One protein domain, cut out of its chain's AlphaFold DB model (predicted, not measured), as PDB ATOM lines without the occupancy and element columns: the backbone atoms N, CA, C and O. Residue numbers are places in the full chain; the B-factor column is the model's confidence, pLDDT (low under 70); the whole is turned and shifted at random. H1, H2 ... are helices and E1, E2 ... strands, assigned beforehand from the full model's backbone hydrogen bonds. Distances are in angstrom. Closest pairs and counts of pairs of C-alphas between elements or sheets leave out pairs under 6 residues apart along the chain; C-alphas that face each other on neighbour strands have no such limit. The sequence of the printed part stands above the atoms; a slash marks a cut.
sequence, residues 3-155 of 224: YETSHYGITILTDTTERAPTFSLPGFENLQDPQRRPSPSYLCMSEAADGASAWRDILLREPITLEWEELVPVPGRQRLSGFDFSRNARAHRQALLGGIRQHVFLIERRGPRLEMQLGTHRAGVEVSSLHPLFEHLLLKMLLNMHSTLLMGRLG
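AT A GLANCE: This is residues 3 to 155 of the 224 residues of an uncharacterized protein of Chloroflexi bacterium 13_1_20CM_4_66_7 (UniProt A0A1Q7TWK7). Picture one twisted sheet of five strands with two helices, H1 and the long H5, side by side over one face; the short helices H2 and H4 sit near its E2 edge, and H3 lies farther out, off the sheet. At the other end of the sheet E3, E4 and E5 fold back and forth as two hairpins, while the short E1 and E2 run parallel to each other and to E3. The printed part has 153 residues, with five named helices and five named strands in the order E1 H1 E2 H2 H3 H4 E3 E4 E5 H5, in the mixed class of helices and strands. The sheet is mixed, in the order E2 E1 E3 E4 E5. The whole is compact, with a radius of gyration of the C-alphas of 15.9 A, and spans 47 by 35 by 28 A.

IN THESE COORDINATES: Find C-alpha 3 at (-32.329, 15.165, -33.427), where E1, residues 3 to 5, begins. Next comes H1, residues 9 to 23, 21.4 A from first to last C-alpha. Strand E2 is residues 42 to 45, 10.3 A long, and H2, residues 51 to 59, is 12.2 A long. Then look for two short helices, H3 at residues 77 to 81 and H4 at residues 89 to 96. Find C-alpha 104 at (-26.541, 14.409, -32.070); from there E3 runs 17.4 A to residue 110. E4 is residues 113 to 118, 16.3 A, and E5 is residues 121 to 126, 17.4 A. The longest helix, H5, takes residues 132 to 153 over 31.7 A and ends at C-alpha 153, (-32.834, 21.000, -14.439).

HOW THE PARTS SIT: Start at the sheet, which is twisted, with C-alphas up to 4.4 A off its best plane. E1 is parallel to E2 at 15 degrees, where N 3 and O 42 are 2.8 A apart, and to E3 at 23 degrees, where N 107 and O 4 are 2.9 A apart. E3, E4 and E5 form a meander, each strand the antiparallel neighbour of the one before. In the hairpin of E3 and E4, look at N 108 and O 115, 2.9 A apart; in that of E4 and E5, at N 116 and O 123, 2.8 A apart. E1, H1 and E2 make a strand-helix-strand unit, two parallel neighbour strands with a helix between, and its crossover is right-handed. H1 and H5 lie on the same face, making two layers, helices over a sheet. H1 is over E1, at a height over the sheet of 9.3 A, and H5 is over E4, at 8.2 A by a local plane fitted to just 6 C-alphas. H1 and H5 touch, closest at the C-alphas of Thr 11 and Lys 140, 6.0 A, at a shallow tilt of 30 degrees, the same way. H1 and H2 touch only at their ends, closest at the C-alphas of Gly 9 and Ile 58, 4.9 A, about perpendicular at 87 degrees. H2 only grazes the sheet with residues 51 to 58, and H4 only grazes it with residues 89 to 93. H3 is not on the sheet; it is close to H2 but not clearly touching, with the C-alphas of Gly 51 and Ser 81 closest at 6.7 A. H2, H3, H4 and H5 have every O i to N i+4 pair within hydrogen-bond range; H1 has 8 of 11.

THE WHOLE: The C-alphas of Glu 69 and Thr 120 are the two farthest apart, at 48.9 A. The long links are H1 to E2, residues 24 to 41, and H2 to H3, residues 60 to 76. The printed part has no cut, its mean pLDDT is 94.0, and no printed residue is under 70.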
ATOM      1  N   TYR A   3     -31.628  16.435 -33.329       98.19
ATOM      2  CA  TYR A   3     -32.329  15.165 -33.427       98.19
ATOM      3  C   TYR A   3     -32.201  14.645 -34.854       98.19
ATOM      4  O   TYR A   3     -32.621  15.328 -35.785       98.19
ATOM      5  N   GLU A   4     -31.623  13.462 -35.013       98.38
ATOM      6  CA  GLU A   4     -31.509  12.777 -36.303       98.38
ATOM      7  C   GLU A   4     -32.465  11.579 -36.322       98.38
ATOM      8  O   GLU A   4     -32.558  10.838 -35.337       98.38
ATOM      9  N   THR A   5     -33.208  11.416 -37.416       98.44
ATOM     10  CA  THR A   5     -34.151  10.305 -37.618       98.44
ATOM     11  C   THR A   5     -34.438  10.106 -39.104       98.44
ATOM     12  O   THR A   5     -34.214  11.016 -39.907       98.44
ATOM     13  N   SER A   6     -35.028   8.970 -39.454       96.81
ATOM     14  CA  SER A   6     -35.681   8.740 -40.747       96.81
ATOM     15  C   SER A   6     -37.130   8.268 -40.603       96.81
ATOM     16  O   SER A   6     -37.887   8.345 -41.563       96.81
ATOM     17  N   HIS A   7     -37.549   7.837 -39.408       96.06
ATOM     18  CA  HIS A   7     -38.890   7.279 -39.173       96.06
ATOM     19  C   HIS A   7     -39.791   8.161 -38.295       96.06
ATOM     20  O   HIS A   7     -41.014   8.087 -38.392       96.06
ATOM     21  N   TYR A   8     -39.224   9.007 -37.429       97.75
ATOM     22  CA  TYR A   8     -39.985   9.672 -36.361       97.75
ATOM     23  C   TYR A   8     -40.092  11.194 -36.509       97.75
ATOM     24  O   TYR A   8     -40.337  11.900 -35.525       97.75
ATOM     25  N   GLY A   9     -39.946  11.697 -37.739       97.81
ATOM     26  CA  GLY A   9     -39.893  13.126 -38.054       97.81
ATOM     27  C   GLY A   9     -41.025  13.938 -37.423       97.81
ATOM     28  O   GLY A   9     -40.760  14.876 -36.676       97.81
ATOM     29  N   ILE A  10     -42.283  13.537 -37.632       97.56
ATOM     30  CA  ILE A  10     -43.449  14.266 -37.101       97.56
ATOM     31  C   ILE A  10     -43.505  14.293 -35.567       97.56
ATOM     32  O   ILE A  10     -43.846  15.313 -34.965       97.56
ATOM     33  N   THR A  11     -43.131  13.199 -34.901       97.94
ATOM     34  CA  THR A  11     -43.159  13.113 -33.432       97.94
ATOM     35  C   THR A  11     -42.073  13.969 -32.803       97.94
ATOM     36  O   THR A  11     -42.325  14.660 -31.815       97.94
ATOM     37  N   ILE A  12     -40.875  13.957 -33.386       97.88
ATOM     38  CA  ILE A  12     -39.774  14.799 -32.923       97.88
ATOM     39  C   ILE A  12     -40.074  16.267 -33.221       97.88
ATOM     40  O   ILE A  12     -39.890  17.102 -32.336       97.88
ATOM     41  N   LEU A  13     -40.578  16.583 -34.422       97.00
ATOM     42  CA  LEU A  13     -40.955  17.943 -34.808       97.00
ATOM     43  C   LEU A  13     -41.961  18.521 -33.812       97.00
ATOM     44  O   LEU A  13     -41.675  19.531 -33.184       97.00
ATOM     45  N   THR A  14     -43.087  17.835 -33.599       95.00
ATOM     46  CA  THR A  14     -44.150  18.306 -32.695       95.00
ATOM     47  C   THR A  14     -43.678  18.483 -31.253       95.00
ATOM     48  O   THR A  14     -44.073  19.442 -30.596       95.00
ATOM     49  N   ASP A  15     -42.815  17.606 -30.732       94.94
ATOM     50  CA  ASP A  15     -42.255  17.803 -29.393       94.94
ATOM     51  C   ASP A  15     -41.312  19.007 -29.317       94.94
ATOM     52  O   ASP A  15     -41.386  19.808 -28.386       94.94
ATOM     53  N   THR A  16     -40.405  19.127 -30.283       93.69
ATOM     54  CA  THR A  16     -39.349  20.143 -30.258       93.69
ATOM     55  C   THR A  16     -39.876  21.545 -30.544       93.69
ATOM     56  O   THR A  16     -39.401  22.493 -29.913       93.69
ATOM     57  N   THR A  17     -40.894  21.691 -31.395       92.38
ATOM     58  CA  THR A  17     -41.541  22.986 -31.655       92.38
ATOM     59  C   THR A  17     -42.332  23.492 -30.453       92.38
ATOM     60  O   THR A  17     -42.300  24.689 -30.175       92.38
ATOM     61  N   GLU A  18     -42.963  22.604 -29.674       88.81
ATOM     62  CA  GLU A  18     -43.710  22.978 -28.460       88.81
ATOM     63  C   GLU A  18     -42.814  23.517 -27.334       88.81
ATOM     64  O   GLU A  18     -43.289  24.192 -26.417       88.81
ATOM     65  N   ARG A  19     -41.494  23.302 -27.403       89.69
ATOM     66  CA  ARG A  19     -40.565  23.836 -26.396       89.69
ATOM     67  C   ARG A  19     -40.444  25.355 -26.458       89.69
ATOM     68  O   ARG A  19     -40.209  25.979 -25.424       89.69
ATOM     69  N   ALA A  20     -40.604  25.946 -27.642       86.62
ATOM     70  CA  ALA A  20     -40.506  27.388 -27.830       86.62
ATOM     71  C   ALA A  20     -41.594  28.158 -27.054       86.62
ATOM     72  O   ALA A  20     -41.226  28.969 -26.201       86.62
ATOM     73  N   PRO A  21     -42.904  27.893 -27.246       81.81
ATOM     74  CA  PRO A  21     -43.946  28.559 -26.464       81.81
ATOM     75  C   PRO A  21     -43.978  28.112 -24.994       81.81
ATOM     76  O   PRO A  21     -44.368  28.898 -24.132       81.81
ATOM     77  N   THR A  22     -43.563  26.877 -24.691       83.19
ATOM     78  CA  THR A  22     -43.661  26.311 -23.335       83.19
ATOM     79  C   THR A  22     -42.558  26.800 -22.392       83.19
ATOM     80  O   THR A  22     -42.828  27.046 -21.219       83.19
ATOM     81  N   PHE A  23     -41.325  26.949 -22.886       85.38
ATOM     82  CA  PHE A  23     -40.149  27.271 -22.064       85.38
ATOM     83  C   PHE A  23     -39.439  28.568 -22.491       85.38
ATOM     84  O   PHE A  23     -38.310  28.817 -22.055       85.38
ATOM     85  N   SER A  24     -40.069  29.371 -23.359       84.81
ATOM     86  CA  SER A  24     -39.488  30.575 -23.975       84.81
ATOM     87  C   SER A  24     -38.126  30.309 -24.613       84.81
ATOM     88  O   SER A  24     -37.140  30.997 -24.352       84.81
ATOM     89  N   LEU A  25     -38.054  29.257 -25.426       86.38
ATOM     90  CA  LEU A  25     -36.859  28.948 -26.209       86.38
ATOM     91  C   LEU A  25     -36.980  29.543 -27.613       86.38
ATOM     92  O   LEU A  25     -38.093  29.640 -28.140       86.38
ATOM     93  N   PRO A  26     -35.858  29.906 -28.258       88.44
ATOM     94  CA  PRO A  26     -35.903  30.285 -29.656       88.44
ATOM     95  C   PRO A  26     -36.392  29.103 -30.499       88.44
ATOM     96  O   PRO A  26     -35.974  27.954 -30.306       88.44
ATOM     97  N   GLY A  27     -37.304  29.407 -31.424       90.88
ATOM     98  CA  GLY A  27     -37.784  28.455 -32.418       90.88
ATOM     99  C   GLY A  27     -36.672  28.038 -33.377       90.88
ATOM    100  O   GLY A  27     -35.565  28.572 -33.345       90.88
ATOM    101  N   PHE A  28     -36.981  27.065 -34.226       94.94
ATOM    102  CA  PHE A  28     -36.071  26.613 -35.271       94.94
ATOM    103  C   PHE A  28     -35.622  27.765 -36.161       94.94
ATOM    104  O   PHE A  28     -36.412  28.649 -36.494       94.94
ATOM    105  N   GLU A  29     -34.350  27.748 -36.547       93.50
ATOM    106  CA  GLU A  29     -33.838  28.767 -37.453       93.50
ATOM    107  C   GLU A  29     -34.315  28.497 -38.873       93.50
ATOM    108  O   GLU A  29     -34.448  27.348 -39.309       93.50
ATOM    109  N   ASN A  30     -34.538  29.591 -39.589       94.44
ATOM    110  CA  ASN A  30     -34.930  29.596 -40.979       94.44
ATOM    111  C   ASN A  30     -33.789  30.196 -41.810       94.44
ATOM    112  O   ASN A  30     -33.251  31.247 -41.462       94.44
ATOM    113  N   LEU A  31     -33.399  29.532 -42.896       92.56
ATOM    114  CA  LEU A  31     -32.282  29.936 -43.755       92.56
ATOM    115  C   LEU A  31     -32.484  31.301 -44.423       92.56
ATOM    116  O   LEU A  31     -31.504  31.922 -44.825       92.56
ATOM    117  N   GLN A  32     -33.728  31.765 -44.519       92.44
ATOM    118  CA  GLN A  32     -34.079  33.067 -45.084       92.44
ATOM    119  C   GLN A  32     -33.914  34.205 -44.066       92.44
ATOM    120  O   GLN A  32     -33.955  35.371 -44.454       92.44
ATOM    121  N   ASP A  33     -33.708  33.898 -42.778       91.81
ATOM    122  CA  ASP A  33     -33.488  34.923 -41.761       91.81
ATOM    123  C   ASP A  33     -32.038  35.444 -41.818       91.81
ATOM    124  O   ASP A  33     -31.086  34.658 -41.707       91.81
ATOM    125  N   PRO A  34     -31.826  36.772 -41.925       86.19
ATOM    126  CA  PRO A  34     -30.482  37.347 -41.967       86.19
ATOM    127  C   PRO A  34     -29.742  37.164 -40.635       86.19
ATOM    128  O   PRO A  34     -28.541  36.895 -40.622       86.19
ATOM    129  N   GLN A  35     -30.460  37.248 -39.511       86.56
ATOM    130  CA  GLN A  35     -29.926  37.029 -38.166       86.56
ATOM    131  C   GLN A  35     -30.564  35.794 -37.531       86.56
ATOM    132  O   GLN A  35     -31.574  35.866 -36.831       86.56
ATOM    133  N   ARG A  36     -29.949  34.637 -37.773       88.56
ATOM    134  CA  ARG A  36     -30.388  33.357 -37.210       88.56
ATOM    135  C   ARG A  36     -29.851  33.192 -35.794       88.56
ATOM    136  O   ARG A  36     -28.642  33.224 -35.578       88.56
ATOM    137  N   ARG A  37     -30.747  32.967 -34.832       87.50
ATOM    138  CA  ARG A  37     -30.380  32.561 -33.467       87.50
ATOM    139  C   ARG A  37     -30.547  31.051 -33.333       87.50
ATOM    140  O   ARG A  37     -31.671  30.589 -33.508       87.50
ATOM    141  N   PRO A  38     -29.492  30.284 -33.013       91.25
ATOM    142  CA  PRO A  38     -29.604  28.839 -32.929       91.25
ATOM    143  C   PRO A  38     -30.540  28.409 -31.789       91.25
ATOM    144  O   PRO A  38     -30.319  28.722 -30.621       91.25
ATOM    145  N   SER A  39     -31.572  27.646 -32.128       92.81
ATOM    146  CA  SER A  39     -32.437  26.936 -31.198       92.81
ATOM    147  C   SER A  39     -31.640  25.935 -30.340       92.81
ATOM    148  O   SER A  39     -30.658  25.334 -30.790       92.81
ATOM    149  N   PRO A  40     -32.048  25.648 -29.096       92.00
ATOM    150  CA  PRO A  40     -31.429  24.579 -28.313       92.00
ATOM    151  C   PRO A  40     -31.604  23.185 -28.940       92.00
ATOM    152  O   PRO A  40     -30.816  22.274 -28.661       92.00
ATOM    153  N   SER A  41     -32.602  23.014 -29.811       93.75
ATOM    154  CA  SER A  41     -32.905  21.772 -30.529       93.75
ATOM    155  C   SER A  41     -33.187  22.023 -32.008       93.75
ATOM    156  O   SER A  41     -33.669  23.089 -32.358       93.75
ATOM    157  N   TYR A  42     -32.939  21.035 -32.866       96.88
ATOM    158  CA  TYR A  42     -33.330  21.058 -34.282       96.88
ATOM    159  C   TYR A  42     -33.552  19.643 -34.796       96.88
ATOM    160  O   TYR A  42     -33.094  18.695 -34.153       96.88
ATOM    161  N   LEU A  43     -34.226  19.510 -35.934       97.88
ATOM    162  CA  LEU A  43     -34.531  18.234 -36.575       97.88
ATOM    163  C   LEU A  43     -33.693  18.046 -37.846       97.88
ATOM    164  O   LEU A  43     -33.487  18.985 -38.609       97.88
ATOM    165  N   CYS A  44     -33.245  16.817 -38.072       98.38
ATOM    166  CA  CYS A  44     -32.611  16.358 -39.297       98.38
ATOM    167  C   CYS A  44     -33.229  15.009 -39.697       98.38
ATOM    168  O   CYS A  44     -33.123  14.020 -38.970       98.38
ATOM    169  N   MET A  45     -33.879  14.992 -40.856       98.44
ATOM    170  CA  MET A  45     -34.320  13.808 -41.579       98.44
ATOM    171  C   MET A  45     -33.126  13.280 -42.375       98.44
ATOM    172  O   MET A  45     -32.770  13.835 -43.416       98.44
ATOM    173  N   SER A  46     -32.462  12.251 -41.853       96.38
ATOM    174  CA  SER A  46     -31.114  11.874 -42.306       96.38
ATOM    175  C   SER A  46     -31.055  11.316 -43.733       96.38
ATOM    176  O   SER A  46     -30.034  11.469 -44.402       96.38
ATOM    177  N   GLU A  47     -32.165  10.769 -44.232       96.88
ATOM    178  CA  GLU A  47     -32.286  10.249 -45.603       96.88
ATOM    179  C   GLU A  47     -32.855  11.278 -46.598       96.88
ATOM    180  O   GLU A  47     -32.759  11.089 -47.812       96.88
ATOM    181  N   ALA A  48     -33.408  12.396 -46.117       97.94
ATOM    182  CA  ALA A  48     -33.995  13.408 -46.986       97.94
ATOM    183  C   ALA A  48     -32.906  14.208 -47.715       97.94
ATOM    184  O   ALA A  48     -31.911  14.641 -47.120       97.94
ATOM    185  N   ALA A  49     -33.096  14.421 -49.019       97.44
ATOM    186  CA  ALA A  49     -32.085  15.039 -49.871       97.44
ATOM    187  C   ALA A  49     -32.044  16.565 -49.792       97.44
ATOM    188  O   ALA A  49     -30.974  17.162 -49.929       97.44
ATOM    189  N   ASP A  50     -33.201  17.168 -49.559       97.00
ATOM    190  CA  ASP A  50     -33.429  18.606 -49.515       97.00
ATOM    191  C   ASP A  50     -34.611  18.934 -48.587       97.00
ATOM    192  O   ASP A  50     -35.300  18.044 -48.082       97.00
ATOM    193  N   GLY A  51     -34.828  20.223 -48.313       96.31
ATOM    194  CA  GLY A  51     -35.885  20.649 -47.396       96.31
ATOM    195  C   GLY A  51     -37.285  20.216 -47.847       96.31
ATOM    196  O   GLY A  51     -38.119  19.877 -47.013       96.31
ATOM    197  N   ALA A  52     -37.543  20.173 -49.159       96.69
ATOM    198  CA  ALA A  52     -38.845  19.786 -49.702       96.69
ATOM    199  C   ALA A  52     -39.145  18.296 -49.466       96.69
ATOM    200  O   ALA A  52     -40.215  17.959 -48.956       96.69
ATOM    201  N   SER A  53     -38.191  17.413 -49.775       97.62
ATOM    202  CA  SER A  53     -38.288  15.980 -49.467       97.62
ATOM    203  C   SER A  53     -38.390  15.737 -47.962       97.62
ATOM    204  O   SER A  53     -39.260  14.981 -47.546       97.62
ATOM    205  N   ALA A  54     -37.631  16.464 -47.134       98.12
ATOM    206  CA  ALA A  54     -37.731  16.346 -45.679       98.12
ATOM    207  C   ALA A  54     -39.137  16.688 -45.159       98.12
ATOM    208  O   ALA A  54     -39.692  15.955 -44.340       98.12
ATOM    209  N   TRP A  55     -39.748  17.770 -45.649       97.75
ATOM    210  CA  TRP A  55     -41.124  18.122 -45.295       97.75
ATOM    211  C   TRP A  55     -42.140  17.076 -45.755       97.75
ATOM    212  O   TRP A  55     -43.062  16.754 -45.002       97.75
ATOM    213  N   ARG A  56     -41.963  16.525 -46.961       97.69
ATOM    214  CA  ARG A  56     -42.813  15.446 -47.476       97.69
ATOM    215  C   ARG A  56     -42.693  14.183 -46.627       97.69
ATOM    216  O   ARG A  56     -43.722  13.598 -46.307       97.69
ATOM    217  N   ASP A  57     -41.485  13.812 -46.217       97.56
ATOM    218  CA  ASP A  57     -41.229  12.643 -45.366       97.56
ATOM    219  C   ASP A  57     -41.826  12.826 -43.965       97.56
ATOM    220  O   ASP A  57     -42.410  11.902 -43.404       97.56
ATOM    221  N   ILE A  58     -41.744  14.038 -43.406       97.88
ATOM    222  CA  ILE A  58     -42.341  14.364 -42.105       97.88
ATOM    223  C   ILE A  58     -43.872  14.297 -42.162       97.88
ATOM    224  O   ILE A  58     -44.498  13.764 -41.245       97.88
ATOM    225  N   LEU A  59     -44.489  14.880 -43.193       96.88
ATOM    226  CA  LEU A  59     -45.948  15.021 -43.280       96.88
ATOM    227  C   LEU A  59     -46.635  13.850 -43.991       96.88
ATOM    228  O   LEU A  59     -47.862  13.759 -43.944       96.88
ATOM    229  N   LEU A  60     -45.867  12.989 -44.665       95.88
ATOM    230  CA  LEU A  60     -46.331  11.936 -45.578       95.88
ATOM    231  C   LEU A  60     -47.183  12.463 -46.749       95.88
ATOM    232  O   LEU A  60     -47.965  11.728 -47.353       95.88
ATOM    233  N   ARG A  61     -47.050  13.754 -47.062       96.44
ATOM    234  CA  ARG A  61     -47.716  14.468 -48.161       96.44
ATOM    235  C   ARG A  61     -47.038  15.812 -48.393       96.44
ATOM    236  O   ARG A  61     -46.259  16.273 -47.564       96.44
ATOM    237  N   GLU A  62     -47.404  16.488 -49.475       95.56
ATOM    238  CA  GLU A  62     -47.019  17.885 -49.664       95.56
ATOM    239  C   GLU A  62     -47.579  18.786 -48.547       95.56
ATOM    240  O   GLU A  62     -48.744  18.618 -48.144       95.56
ATOM    241  N   PRO A  63     -46.789  19.754 -48.043       95.25
ATOM    242  CA  PRO A  63     -47.274  20.746 -47.096       95.25
ATOM    243  C   PRO A  63     -48.452  21.550 -47.650       95.25
ATOM    244  O   PRO A  63     -48.451  21.987 -48.802       95.25
ATOM    245  N   ILE A  64     -49.446  21.789 -46.794       93.44
ATOM    246  CA  ILE A  64     -50.544  22.721 -47.073       93.44
ATOM    247  C   ILE A  64     -50.322  23.930 -46.172       93.44
ATOM    248  O   ILE A  64     -50.318  23.789 -44.949       93.44
ATOM    249  N   THR A  65     -50.097  25.081 -46.789       92.31
ATOM    250  CA  THR A  65     -49.754  26.355 -46.151       92.31
ATOM    251  C   THR A  65     -50.909  27.347 -46.255       92.31
ATOM    252  O   THR A  65     -51.853  27.136 -47.018       92.31
ATOM    253  N   LEU A  66     -50.859  28.414 -45.453       91.12
ATOM    254  CA  LEU A  66     -51.859  29.482 -45.498       91.12
ATOM    255  C   LEU A  66     -51.374  30.573 -46.455       91.12
ATOM    256  O   LEU A  66     -50.453  31.318 -46.134       91.12
ATOM    257  N   GLU A  67     -52.004  30.653 -47.625       90.44
ATOM    258  CA  GLU A  67     -51.635  31.570 -48.718       90.44
ATOM    259  C   GLU A  67     -52.522  32.829 -48.763       90.44
ATOM    260  O   GLU A  67     -52.784  33.384 -49.826       90.44
ATOM    261  N   TRP A  68     -53.048  33.258 -47.614       89.38
ATOM    262  CA  TRP A  68     -53.825  34.499 -47.503       89.38
ATOM    263  C   TRP A  68     -52.874  35.687 -47.424       89.38
ATOM    264  O   TRP A  68     -51.894  35.597 -46.687       89.38
ATOM    265  N   GLU A  69     -53.153  36.777 -48.143       84.56
ATOM    266  CA  GLU A  69     -52.236  37.914 -48.352       84.56
ATOM    267  C   GLU A  69     -51.620  38.446 -47.046       84.56
ATOM    268  O   GLU A  69     -50.411  38.672 -46.969       84.56
ATOM    269  N   GLU A  70     -52.415  38.536 -45.980       84.88
ATOM    270  CA  GLU A  70     -51.993  39.041 -44.670       84.88
ATOM    271  C   GLU A  70     -51.143  38.041 -43.869       84.88
ATOM    272  O   GLU A  70     -50.419  38.426 -42.948       84.88
ATOM    273  N   LEU A  71     -51.231  36.747 -44.195       82.88
ATOM    274  CA  LEU A  71     -50.562  35.655 -43.486       82.88
ATOM    275  C   LEU A  71     -49.417  35.023 -44.288       82.88
ATOM    276  O   LEU A  71     -48.589  34.343 -43.687       82.88
ATOM    277  N   VAL A  72     -49.291  35.266 -45.596       79.06
ATOM    278  CA  VAL A  72     -48.187  34.729 -46.420       79.06
ATOM    279  C   VAL A  72     -46.805  34.891 -45.760       79.06
ATOM    280  O   VAL A  72     -46.030  33.929 -45.789       79.06
ATOM    281  N   PRO A  73     -46.469  36.023 -45.100       81.12
ATOM    282  CA  PRO A  73     -45.139  36.196 -44.518       81.12
ATOM    283  C   PRO A  73     -44.793  35.213 -43.386       81.12
ATOM    284  O   PRO A  73     -43.609  35.006 -43.112       81.12
ATOM    285  N   VAL A  74     -45.788  34.619 -42.708       81.44
ATOM    286  CA  VAL A  74     -45.569  33.821 -41.486       81.44
ATOM    287  C   VAL A  74     -45.838  32.320 -41.721       81.44
ATOM    288  O   VAL A  74     -44.887  31.543 -41.636       81.44
ATOM    289  N   PRO A  75     -47.068  31.864 -42.031       86.06
ATOM    290  CA  PRO A  75     -47.343  30.469 -42.429       86.06
ATOM    291  C   PRO A  75     -47.370  30.168 -43.945       86.06
ATOM    292  O   PRO A  75     -47.862  29.100 -44.325       86.06
ATOM    293  N   GLY A  76     -46.888  31.058 -44.817       91.50
ATOM    294  CA  GLY A  76     -46.890  30.827 -46.269       91.50
ATOM    295  C   GLY A  76     -45.811  29.850 -46.760       91.50
ATOM    296  O   GLY A  76     -44.812  29.576 -46.081       91.50
ATOM    297  N   ARG A  77     -45.975  29.346 -47.989       91.81
ATOM    298  CA  ARG A  77     -45.045  28.397 -48.634       91.81
ATOM    299  C   ARG A  77     -43.615  28.917 -48.726       91.81
ATOM    300  O   ARG A  77     -42.676  28.147 -48.523       91.81
ATOM    301  N   GLN A  78     -43.446  30.208 -49.006       90.69
ATOM    302  CA  GLN A  78     -42.123  30.828 -49.053       90.69
ATOM    303  C   GLN A  78     -41.425  30.729 -47.698       90.69
ATOM    304  O   GLN A  78     -40.265  30.338 -47.645       90.69
ATOM    305  N   ARG A  79     -42.127  31.020 -46.597       93.62
ATOM    306  CA  ARG A  79     -41.536  30.931 -45.262       93.62
ATOM    307  C   ARG A  79     -41.192  29.488 -44.900       93.62
ATOM    308  O   ARG A  79     -40.111  29.233 -44.368       93.62
ATOM    309  N   LEU A  80     -42.078  28.544 -45.229       94.25
ATOM    310  CA  LEU A  80     -41.869  27.117 -44.979       94.25
ATOM    311  C   LEU A  80     -40.592  26.586 -45.652       94.25
ATOM    312  O   LEU A  80     -39.840  25.841 -45.026       94.25
ATOM    313  N   SER A  81     -40.320  26.995 -46.897       93.56
ATOM    314  CA  SER A  81     -39.164  26.511 -47.670       93.56
ATOM    315  C   SER A  81     -37.810  26.933 -47.097       93.56
ATOM    316  O   SER A  81     -36.786  26.348 -47.442       93.56
ATOM    317  N   GLY A  82     -37.792  27.919 -46.200       94.88
ATOM    318  CA  GLY A  82     -36.589  28.311 -45.479       94.88
ATOM    319  C   GLY A  82     -36.225  27.390 -44.308       94.88
ATOM    320  O   GLY A  82     -35.115  27.495 -43.785       94.88
ATOM    321  N   PHE A  83     -37.111  26.481 -43.891       95.88
ATOM    322  CA  PHE A  83     -36.780  25.433 -42.923       95.88
ATOM    323  C   PHE A  83     -36.242  24.202 -43.651       95.88
ATOM    324  O   PHE A  83     -36.993  23.480 -44.306       95.88
ATOM    325  N   ASP A  84     -34.939  23.959 -43.517       96.88
ATOM    326  CA  ASP A  84     -34.269  22.805 -44.107       96.88
ATOM    327  C   ASP A  84     -33.988  21.745 -43.037       96.88
ATOM    328  O   ASP A  84     -33.033  21.858 -42.269       96.88
ATOM    329  N   PHE A  85     -34.824  20.706 -43.009       98.19
ATOM    330  CA  PHE A  85     -34.637  19.535 -42.149       98.19
ATOM    331  C   PHE A  85     -33.964  18.366 -42.869       98.19
ATOM    332  O   PHE A  85     -34.009  17.255 -42.357       98.19
ATOM    333  N   SER A  86     -33.376  18.557 -44.048       98.19
ATOM    334  CA  SER A  86     -32.698  17.476 -44.772       98.19
ATOM    335  C   SER A  86     -31.398  17.039 -44.099       98.19
ATOM    336  O   SER A  86     -30.952  17.638 -43.118       98.19
ATOM    337  N   ARG A  87     -30.698  16.067 -44.694       97.44
ATOM    338  CA  ARG A  87     -29.328  15.703 -44.292       97.44
ATOM    339  C   ARG A  87     -28.359  16.897 -44.234       97.44
ATOM    340  O   ARG A  87     -27.378  16.858 -43.488       97.44
ATOM    341  N   ASN A  88     -28.632  17.972 -44.982       96.81
ATOM    342  CA  ASN A  88     -27.808  19.183 -44.983       96.81
ATOM    343  C   ASN A  88     -27.950  19.988 -43.678       96.81
ATOM    344  O   ASN A  88     -27.027  20.720 -43.308       96.81
ATOM    345  N   ALA A  89     -29.047  19.799 -42.928       96.06
ATOM    346  CA  ALA A  89     -29.316  20.475 -41.658       96.06
ATOM    347  C   ALA A  89     -28.156  20.327 -40.667       96.06
ATOM    348  O   ALA A  89     -27.812  21.276 -39.961       96.06
ATOM    349  N   ARG A  90     -27.498  19.161 -40.643       94.56
ATOM    350  CA  ARG A  90     -26.348  18.908 -39.766       94.56
ATOM    351  C   ARG A  90     -25.192  19.867 -40.040       94.56
ATOM    352  O   ARG A  90     -24.645  20.427 -39.088       94.56
ATOM    353  N   ALA A  91     -24.834  20.041 -41.312       94.19
ATOM    354  CA  ALA A  91     -23.734  20.901 -41.738       94.19
ATOM    355  C   ALA A  91     -24.102  22.384 -41.590       94.19
ATOM    356  O   ALA A  91     -23.336  23.149 -41.002       94.19
ATOM    357  N   HIS A  92     -25.304  22.771 -42.036       93.25
ATOM    358  CA  HIS A  92     -25.824  24.132 -41.879       93.25
ATOM    359  C   HIS A  92     -25.820  24.567 -40.410       93.25
ATOM    360  O   HIS A  92     -25.344  25.652 -40.069       93.25
ATOM    361  N   ARG A  93     -26.291  23.688 -39.524       93.62
ATOM    362  CA  ARG A  93     -26.336  23.954 -38.089       93.62
ATOM    363  C   ARG A  93     -24.950  24.001 -37.459       93.62
ATOM    364  O   ARG A  93     -24.701  24.873 -36.632       93.62
ATOM    365  N   GLN A  94     -24.040  23.113 -37.856       94.00
ATOM    366  CA  GLN A  94     -22.664  23.133 -37.357       94.00
ATOM    367  C   GLN A  94     -21.957  24.453 -37.697       94.00
ATOM    368  O   GLN A  94     -21.268  25.000 -36.837       94.00
ATOM    369  N   ALA A  95     -22.168  24.984 -38.905       93.06
ATOM    370  CA  ALA A  95     -21.654  26.296 -39.293       93.06
ATOM    371  C   ALA A  95     -22.271  27.427 -38.448       93.06
ATOM    372  O   ALA A  95     -21.548  28.292 -37.960       93.06
ATOM    373  N   LEU A  96     -23.590  27.387 -38.215       93.38
ATOM    374  CA  LEU A  96     -24.296  28.395 -37.416       93.38
ATOM    375  C   LEU A  96     -23.869  28.409 -35.939       93.38
ATOM    376  O   LEU A  96     -23.838  29.465 -35.314       93.38
ATOM    377  N   LEU A  97     -23.551  27.247 -35.367       93.75
ATOM    378  CA  LEU A  97     -23.196  27.111 -33.952       93.75
ATOM    379  C   LEU A  97     -21.826  27.710 -33.591       93.75
ATOM    380  O   LEU A  97     -21.533  27.829 -32.403       93.75
ATOM    381  N   GLY A  98     -20.990  28.074 -34.570       88.19
ATOM    382  CA  GLY A  98     -19.780  28.871 -34.330       88.19
ATOM    383  C   GLY A  98     -18.804  28.268 -33.312       88.19
ATOM    384  O   GLY A  98     -18.208  28.994 -32.526       88.19
ATOM    385  N   GLY A  99     -18.672  26.936 -33.284       88.00
ATOM    386  CA  GLY A  99     -17.808  26.213 -32.339       88.00
ATOM    387  C   GLY A  99     -18.525  25.634 -31.114       88.00
ATOM    388  O   GLY A  99     -17.944  24.808 -30.408       88.00
ATOM    389  N   ILE A 100     -19.800  25.968 -30.884       92.38
ATOM    390  CA  ILE A 100     -20.620  25.275 -29.882       92.38
ATOM    391  C   ILE A 100     -20.809  23.818 -30.315       92.38
ATOM    392  O   ILE A 100     -21.221  23.519 -31.439       92.38
ATOM    393  N   ARG A 101     -20.533  22.885 -29.398       93.81
ATOM    394  CA  ARG A 101     -20.643  21.452 -29.676       93.81
ATOM    395  C   ARG A 101     -22.080  21.062 -30.032       93.81
ATOM    396  O   ARG A 101     -22.990  21.104 -29.202       93.81
ATOM    397  N   GLN A 102     -22.260  20.565 -31.250       94.62
ATOM    398  CA  GLN A 102     -23.499  19.929 -31.676       94.62
ATOM    399  C   GLN A 102     -23.556  18.479 -31.185       94.62
ATOM    400  O   GLN A 102     -22.920  17.588 -31.742       94.62
ATOM    401  N   HIS A 103     -24.344  18.229 -30.143       95.94
ATOM    402  CA  HIS A 103     -24.708  16.867 -29.759       95.94
ATOM    403  C   HIS A 103     -25.784  16.327 -30.699       95.94
ATOM    404  O   HIS A 103     -26.798  16.999 -30.890       95.94
ATOM    405  N   VAL A 104     -25.568  15.130 -31.243       97.31
ATOM    406  CA  VAL A 104     -26.541  14.409 -32.070       97.31
ATOM    407  C   VAL A 104     -27.278  13.400 -31.201       97.31
ATOM    408  O   VAL A 104     -26.641  12.575 -30.540       97.31
ATOM    409  N   PHE A 105     -28.604  13.483 -31.205       97.81
ATOM    410  CA  PHE A 105     -29.492  12.501 -30.612       97.81
ATOM    411  C   PHE A 105     -30.188  11.736 -31.741       97.81
ATOM    412  O   PHE A 105     -31.126  12.238 -32.356       97.81
ATOM    413  N   LEU A 106     -29.701  10.532 -32.024       98.38
ATOM    414  CA  LEU A 106     -30.292   9.647 -33.017       98.38
ATOM    415  C   LEU A 106     -31.496   8.927 -32.406       98.38
ATOM    416  O   LEU A 106     -31.360   8.310 -31.346       98.38
ATOM    417  N   ILE A 107     -32.642   8.987 -33.077       98.38
ATOM    418  CA  ILE A 107     -33.846   8.236 -32.713       98.38
ATOM    419  C   ILE A 107     -34.355   7.548 -33.974       98.38
ATOM    420  O   ILE A 107     -34.798   8.212 -34.909       98.38
ATOM    421  N   GLU A 108     -34.295   6.221 -34.012       97.88
ATOM    422  CA  GLU A 108     -34.521   5.467 -35.243       97.88
ATOM    423  C   GLU A 108     -35.285   4.176 -35.000       97.88
ATOM    424  O   GLU A 108     -35.130   3.537 -33.955       97.88
ATOM    425  N   ARG A 109     -36.074   3.753 -35.988       97.00
ATOM    426  CA  ARG A 109     -36.594   2.392 -36.009       97.00
ATOM    427  C   ARG A 109     -35.544   1.460 -36.611       97.00
ATOM    428  O   ARG A 109     -35.145   1.626 -37.761       97.00
ATOM    429  N   ARG A 110     -35.115   0.446 -35.858       95.88
ATOM    430  CA  ARG A 110     -34.240  -0.634 -36.341       95.88
ATOM    431  C   ARG A 110     -34.936  -1.978 -36.172       95.88
ATOM    432  O   ARG A 110     -34.947  -2.564 -35.090       95.88
ATOM    433  N   GLY A 111     -35.547  -2.457 -37.256       93.75
ATOM    434  CA  GLY A 111     -36.333  -3.692 -37.250       93.75
ATOM    435  C   GLY A 111     -37.474  -3.632 -36.219       93.75
ATOM    436  O   GLY A 111     -38.342  -2.760 -36.337       93.75
ATOM    437  N   PRO A 112     -37.495  -4.523 -35.207       96.12
ATOM    438  CA  PRO A 112     -38.543  -4.549 -34.186       96.12
ATOM    439  C   PRO A 112     -38.363  -3.504 -33.073       96.12
ATOM    440  O   PRO A 112     -39.177  -3.463 -32.152       96.12
ATOM    441  N   ARG A 113     -37.302  -2.684 -33.098       97.81
ATOM    442  CA  ARG A 113     -36.963  -1.778 -31.990       97.81
ATOM    443  C   ARG A 113     -37.021  -0.312 -32.393       97.81
ATOM    444  O   ARG A 113     -36.569   0.061 -33.472       97.81
ATOM    445  N   LEU A 114     -37.487   0.511 -31.461       98.25
ATOM    446  CA  LEU A 114     -37.191   1.936 -31.425       98.25
ATOM    447  C   LEU A 114     -35.884   2.104 -30.652       98.25
ATOM    448  O   LEU A 114     -35.803   1.735 -29.477       98.25
ATOM    449  N   GLU A 115     -34.865   2.649 -31.302       98.25
ATOM    450  CA  GLU A 115     -33.548   2.891 -30.721       98.25
ATOM    451  C   GLU A 115     -33.268   4.381 -30.552       98.25
ATOM    452  O   GLU A 115     -33.624   5.210 -31.384       98.25
ATOM    453  N   MET A 116     -32.592   4.704 -29.459       98.12
ATOM    454  CA  MET A 116     -32.210   6.044 -29.043       98.12
ATOM    455  C   MET A 116     -30.720   6.040 -28.713       98.12
ATOM    456  O   MET A 116     -30.263   5.240 -27.893       98.12
ATOM    457  N   GLN A 117     -29.954   6.948 -29.312       98.25
ATOM    458  CA  GLN A 117     -28.522   7.074 -29.059       98.25
ATOM    459  C   GLN A 117     -28.100   8.536 -28.904       98.25
ATOM    460  O   GLN A 117     -28.295   9.352 -29.802       98.25
ATOM    461  N   LEU A 118     -27.420   8.838 -27.797       96.81
ATOM    462  CA  LEU A 118     -26.807  10.136 -27.527       96.81
ATOM    463  C   LEU A 118     -25.355   9.933 -27.074       96.81
ATOM    464  O   LEU A 118     -25.084   9.538 -25.938       96.81
ATOM    465  N   GLY A 119     -24.404  10.200 -27.971       95.19
ATOM    466  CA  GLY A 119     -22.991   9.907 -27.727       95.19
ATOM    467  C   GLY A 119     -22.755   8.405 -27.527       95.19
ATOM    468  O   GLY A 119     -23.043   7.605 -28.421       95.19
ATOM    469  N   THR A 120     -22.228   8.029 -26.360       96.94
ATOM    470  CA  THR A 120     -22.002   6.630 -25.959       96.94
ATOM    471  C   THR A 120     -23.233   5.979 -25.329       96.94
ATOM    472  O   THR A 120     -23.294   4.754 -25.243       96.94
ATOM    473  N   HIS A 121     -24.225   6.769 -24.908       97.12
ATOM    474  CA  HIS A 121     -25.440   6.252 -24.291       97.12
ATOM    475  C   HIS A 121     -26.390   5.717 -25.358       97.12
ATOM    476  O   HIS A 121     -26.653   6.383 -26.362       97.12
ATOM    477  N   ARG A 122     -26.913   4.514 -25.119       97.50
ATOM    478  CA  ARG A 122     -27.868   3.827 -25.987       97.50
ATOM    479  C   ARG A 122     -29.011   3.285 -25.145       97.50
ATOM    480  O   ARG A 122     -28.781   2.744 -24.066       97.50
ATOM    481  N   ALA A 123     -30.221   3.412 -25.657       96.88
ATOM    482  CA  ALA A 123     -31.416   2.795 -25.108       96.88
ATOM    483  C   ALA A 123     -32.304   2.342 -26.267       96.88
ATOM    484  O   ALA A 123     -32.233   2.892 -27.363       96.88
ATOM    485  N   GLY A 124     -33.154   1.349 -26.040       96.88
ATOM    486  CA  GLY A 124     -34.118   0.956 -27.053       96.88
ATOM    487  C   GLY A 124     -35.202   0.060 -26.495       96.88
ATOM    488  O   GLY A 124     -34.947  -0.749 -25.600       96.88
ATOM    489  N   VAL A 125     -36.394   0.186 -27.055       97.19
ATOM    490  CA  VAL A 125     -37.599  -0.528 -26.631       97.19
ATOM    491  C   VAL A 125     -38.134  -1.347 -27.801       97.19
ATOM    492  O   VAL A 125     -38.030  -0.930 -28.954       97.19
ATOM    493  N   GLU A 126     -38.632  -2.547 -27.514       97.50
ATOM    494  CA  GLU A 126     -39.316  -3.353 -28.521       97.50
ATOM    495  C   GLU A 126     -40.666  -2.706 -28.851       97.50
ATOM    496  O   GLU A 126     -41.428  -2.351 -27.953       97.50
ATOM    497  N   VAL A 127     -40.941  -2.529 -30.140       97.50
ATOM    498  CA  VAL A 127     -42.157  -1.885 -30.656       97.50
ATOM    499  C   VAL A 127     -42.822  -2.712 -31.758       97.50
ATOM    500  O   VAL A 127     -43.799  -2.268 -32.349       97.50
ATOM    501  N   SER A 128     -42.334  -3.928 -32.042       95.00
ATOM    502  CA  SER A 128     -42.876  -4.812 -33.090       95.00
ATOM    503  C   SER A 128     -44.360  -5.111 -32.928       95.00
ATOM    504  O   SER A 128     -45.061  -5.242 -33.926       95.00
ATOM    505  N   SER A 129     -44.833  -5.235 -31.689       95.75
ATOM    506  CA  SER A 129     -46.237  -5.515 -31.382       95.75
ATOM    507  C   SER A 129     -47.124  -4.268 -31.380       95.75
ATOM    508  O   SER A 129     -48.347  -4.389 -31.294       95.75
ATOM    509  N   LEU A 130     -46.535  -3.070 -31.436       96.56
ATOM    510  CA  LEU A 130     -47.282  -1.825 -31.369       96.56
ATOM    511  C   LEU A 130     -47.792  -1.441 -32.755       96.56
ATOM    512  O   LEU A 130     -47.068  -1.465 -33.749       96.56
ATOM    513  N   HIS A 131     -49.046  -0.999 -32.806       96.75
ATOM    514  CA  HIS A 131     -49.538  -0.264 -33.963       96.75
ATOM    515  C   HIS A 131     -48.685   1.008 -34.157       96.75
ATOM    516  O   HIS A 131     -48.367   1.653 -33.152       96.75
ATOM    517  N   PRO A 132     -48.373   1.443 -35.397       94.25
ATOM    518  CA  PRO A 132     -47.517   2.610 -35.641       94.25
ATOM    519  C   PRO A 132     -47.926   3.864 -34.855       94.25
ATOM    520  O   PRO A 132     -47.088   4.552 -34.282       94.25
ATOM    521  N   LEU A 133     -49.232   4.125 -34.728       96.19
ATOM    522  CA  LEU A 133     -49.740   5.225 -33.899       96.19
ATOM    523  C   LEU A 133     -49.287   5.132 -32.429       96.19
ATOM    524  O   LEU A 133     -48.887   6.138 -31.847       96.19
ATOM    525  N   PHE A 134     -49.345   3.944 -31.822       97.75
ATOM    526  CA  PHE A 134     -48.944   3.745 -30.428       97.75
ATOM    527  C   PHE A 134     -47.436   3.833 -30.242       97.75
ATOM    528  O   PHE A 134     -46.978   4.298 -29.204       97.75
ATOM    529  N   GLU A 135     -46.664   3.461 -31.254       97.12
ATOM    530  CA  GLU A 135     -45.223   3.679 -31.261       97.12
ATOM    531  C   GLU A 135     -44.868   5.171 -31.278       97.12
ATOM    532  O   GLU A 135     -44.064   5.622 -30.460       97.12
ATOM    533  N   HIS A 136     -45.527   5.964 -32.128       97.62
ATOM    534  CA  HIS A 136     -45.373   7.420 -32.122       97.62
ATOM    535  C   HIS A 136     -45.836   8.047 -30.797       97.62
ATOM    536  O   HIS A 136     -45.186   8.968 -30.298       97.62
ATOM    537  N   LEU A 137     -46.918   7.546 -30.192       97.88
ATOM    538  CA  LEU A 137     -47.377   7.996 -28.873       97.88
ATOM    539  C   LEU A 137     -46.380   7.642 -27.763       97.88
ATOM    540  O   LEU A 137     -46.076   8.495 -26.930       97.88
ATOM    541  N   LEU A 138     -45.827   6.427 -27.773       97.75
ATOM    542  CA  LEU A 138     -44.776   6.006 -26.848       97.75
ATOM    543  C   LEU A 138     -43.575   6.945 -26.939       97.75
ATOM    544  O   LEU A 138     -43.141   7.495 -25.925       97.75
ATOM    545  N   LEU A 139     -43.081   7.190 -28.154       98.00
ATOM    546  CA  LEU A 139     -41.985   8.126 -28.366       98.00
ATOM    547  C   LEU A 139     -42.349   9.539 -27.901       98.00
ATOM    548  O   LEU A 139     -41.533  10.196 -27.256       98.00
ATOM    549  N   LYS A 140     -43.574  10.005 -28.168       97.69
ATOM    550  CA  LYS A 140     -44.014  11.332 -27.725       97.69
ATOM    551  C   LYS A 140     -43.987  11.461 -26.205       97.69
ATOM    552  O   LYS A 140     -43.507  12.477 -25.706       97.69
ATOM    553  N   MET A 141     -44.437  10.441 -25.474       97.56
ATOM    554  CA  MET A 141     -44.359  10.421 -24.009       97.56
ATOM    555  C   MET A 141     -42.906  10.472 -23.524       97.56
ATOM    556  O   MET A 141     -42.592  11.263 -22.635       97.56
ATOM    557  N   LEU A 142     -42.005   9.691 -24.135       96.50
ATOM    558  CA  LEU A 142     -40.572   9.712 -23.813       96.50
ATOM    559  C   LEU A 142     -39.956  11.099 -24.043       96.50
ATOM    560  O   LEU A 142     -39.250  11.614 -23.175       96.50
ATOM    561  N   LEU A 143     -40.260  11.730 -25.180       96.38
ATOM    562  CA  LEU A 143     -39.776  13.071 -25.506       96.38
ATOM    563  C   LEU A 143     -40.367  14.142 -24.585       96.38
ATOM    564  O   LEU A 143     -39.629  15.019 -24.138       96.38
ATOM    565  N   ASN A 144     -41.652  14.046 -24.231       94.75
ATOM    566  CA  ASN A 144     -42.265  14.959 -23.273       94.75
ATOM    567  C   ASN A 144     -41.624  14.842 -21.890       94.75
ATOM    568  O   ASN A 144     -41.285  15.864 -21.298       94.75
ATOM    569  N   MET A 145     -41.401  13.620 -21.397       94.75
ATOM    570  CA  MET A 145     -40.692  13.401 -20.133       94.75
ATOM    571  C   MET A 145     -39.272  13.968 -20.191       94.75
ATOM    572  O   MET A 145     -38.872  14.710 -19.296       94.75
ATOM    573  N   HIS A 146     -38.530  13.683 -21.263       92.69
ATOM    574  CA  HIS A 146     -37.175  14.199 -21.448       92.69
ATOM    575  C   HIS A 146     -37.141  15.734 -21.472       92.69
ATOM    576  O   HIS A 146     -36.348  16.336 -20.748       92.69
ATOM    577  N   SER A 147     -38.023  16.370 -22.246       91.69
ATOM    578  CA  SER A 147     -38.157  17.829 -22.317       91.69
ATOM    579  C   SER A 147     -38.463  18.433 -20.955       91.69
ATOM    580  O   SER A 147     -37.759  19.342 -20.521       91.69
ATOM    581  N   THR A 148     -39.464  17.909 -20.249       90.81
ATOM    582  CA  THR A 148     -39.858  18.417 -18.931       90.81
ATOM    583  C   THR A 148     -38.735  18.245 -17.912       90.81
ATOM    584  O   THR A 148     -38.394  19.191 -17.210       90.81
ATOM    585  N   LEU A 149     -38.082  17.084 -17.843       93.25
ATOM    586  CA  LEU A 149     -36.978  16.875 -16.899       93.25
ATOM    587  C   LEU A 149     -35.782  17.781 -17.206       93.25
ATOM    588  O   LEU A 149     -35.232  18.402 -16.295       93.25
ATOM    589  N   LEU A 150     -35.404  17.905 -18.482       92.00
ATOM    590  CA  LEU A 150     -34.317  18.784 -18.909       92.00
ATOM    591  C   LEU A 150     -34.599  20.236 -18.516       92.00
ATOM    592  O   LEU A 150     -33.744  20.897 -17.936       92.00
ATOM    593  N   MET A 151     -35.809  20.719 -18.788       91.62
ATOM    594  CA  MET A 151     -36.197  22.097 -18.495       91.62
ATOM    595  C   MET A 151     -36.316  22.361 -16.992       91.62
ATOM    596  O   MET A 151     -35.966  23.450 -16.544       91.62
ATOM    597  N   GLY A 152     -36.693  21.352 -16.204       91.62
ATOM    598  CA  GLY A 152     -36.641  21.422 -14.741       91.62
ATOM    599  C   GLY A 152     -35.218  21.596 -14.226       91.62
ATOM    600  O   GLY A 152     -34.955  22.478 -13.413       91.62
ATOM    601  N   ARG A 153     -34.260  20.836 -14.774       92.25
ATOM    602  CA  ARG A 153     -32.834  21.000 -14.439       92.25
ATOM    603  C   ARG A 153     -32.257  22.352 -14.860       92.25
ATOM    604  O   ARG A 153     -31.271  22.782 -14.275       92.25
ATOM    605  N   LEU A 154     -32.853  23.000 -15.860       90.38
ATOM    606  CA  LEU A 154     -32.497  24.349 -16.307       90.38
ATOM    607  C   LEU A 154     -33.249  25.459 -15.548       90.38
ATOM    608  O   LEU A 154     -33.119  26.623 -15.918       90.38
ATOM    609  N   GLY A 155     -34.056  25.124 -14.534       89.62
ATOM    610  CA  GLY A 155     -34.813  26.107 -13.751       89.62
ATOM    611  C   GLY A 155     -35.914  26.816 -14.549       89.62
ATOM    612  O   GLY A 155     -36.257  27.959 -14.253       89.62
TER     613      GLY A 155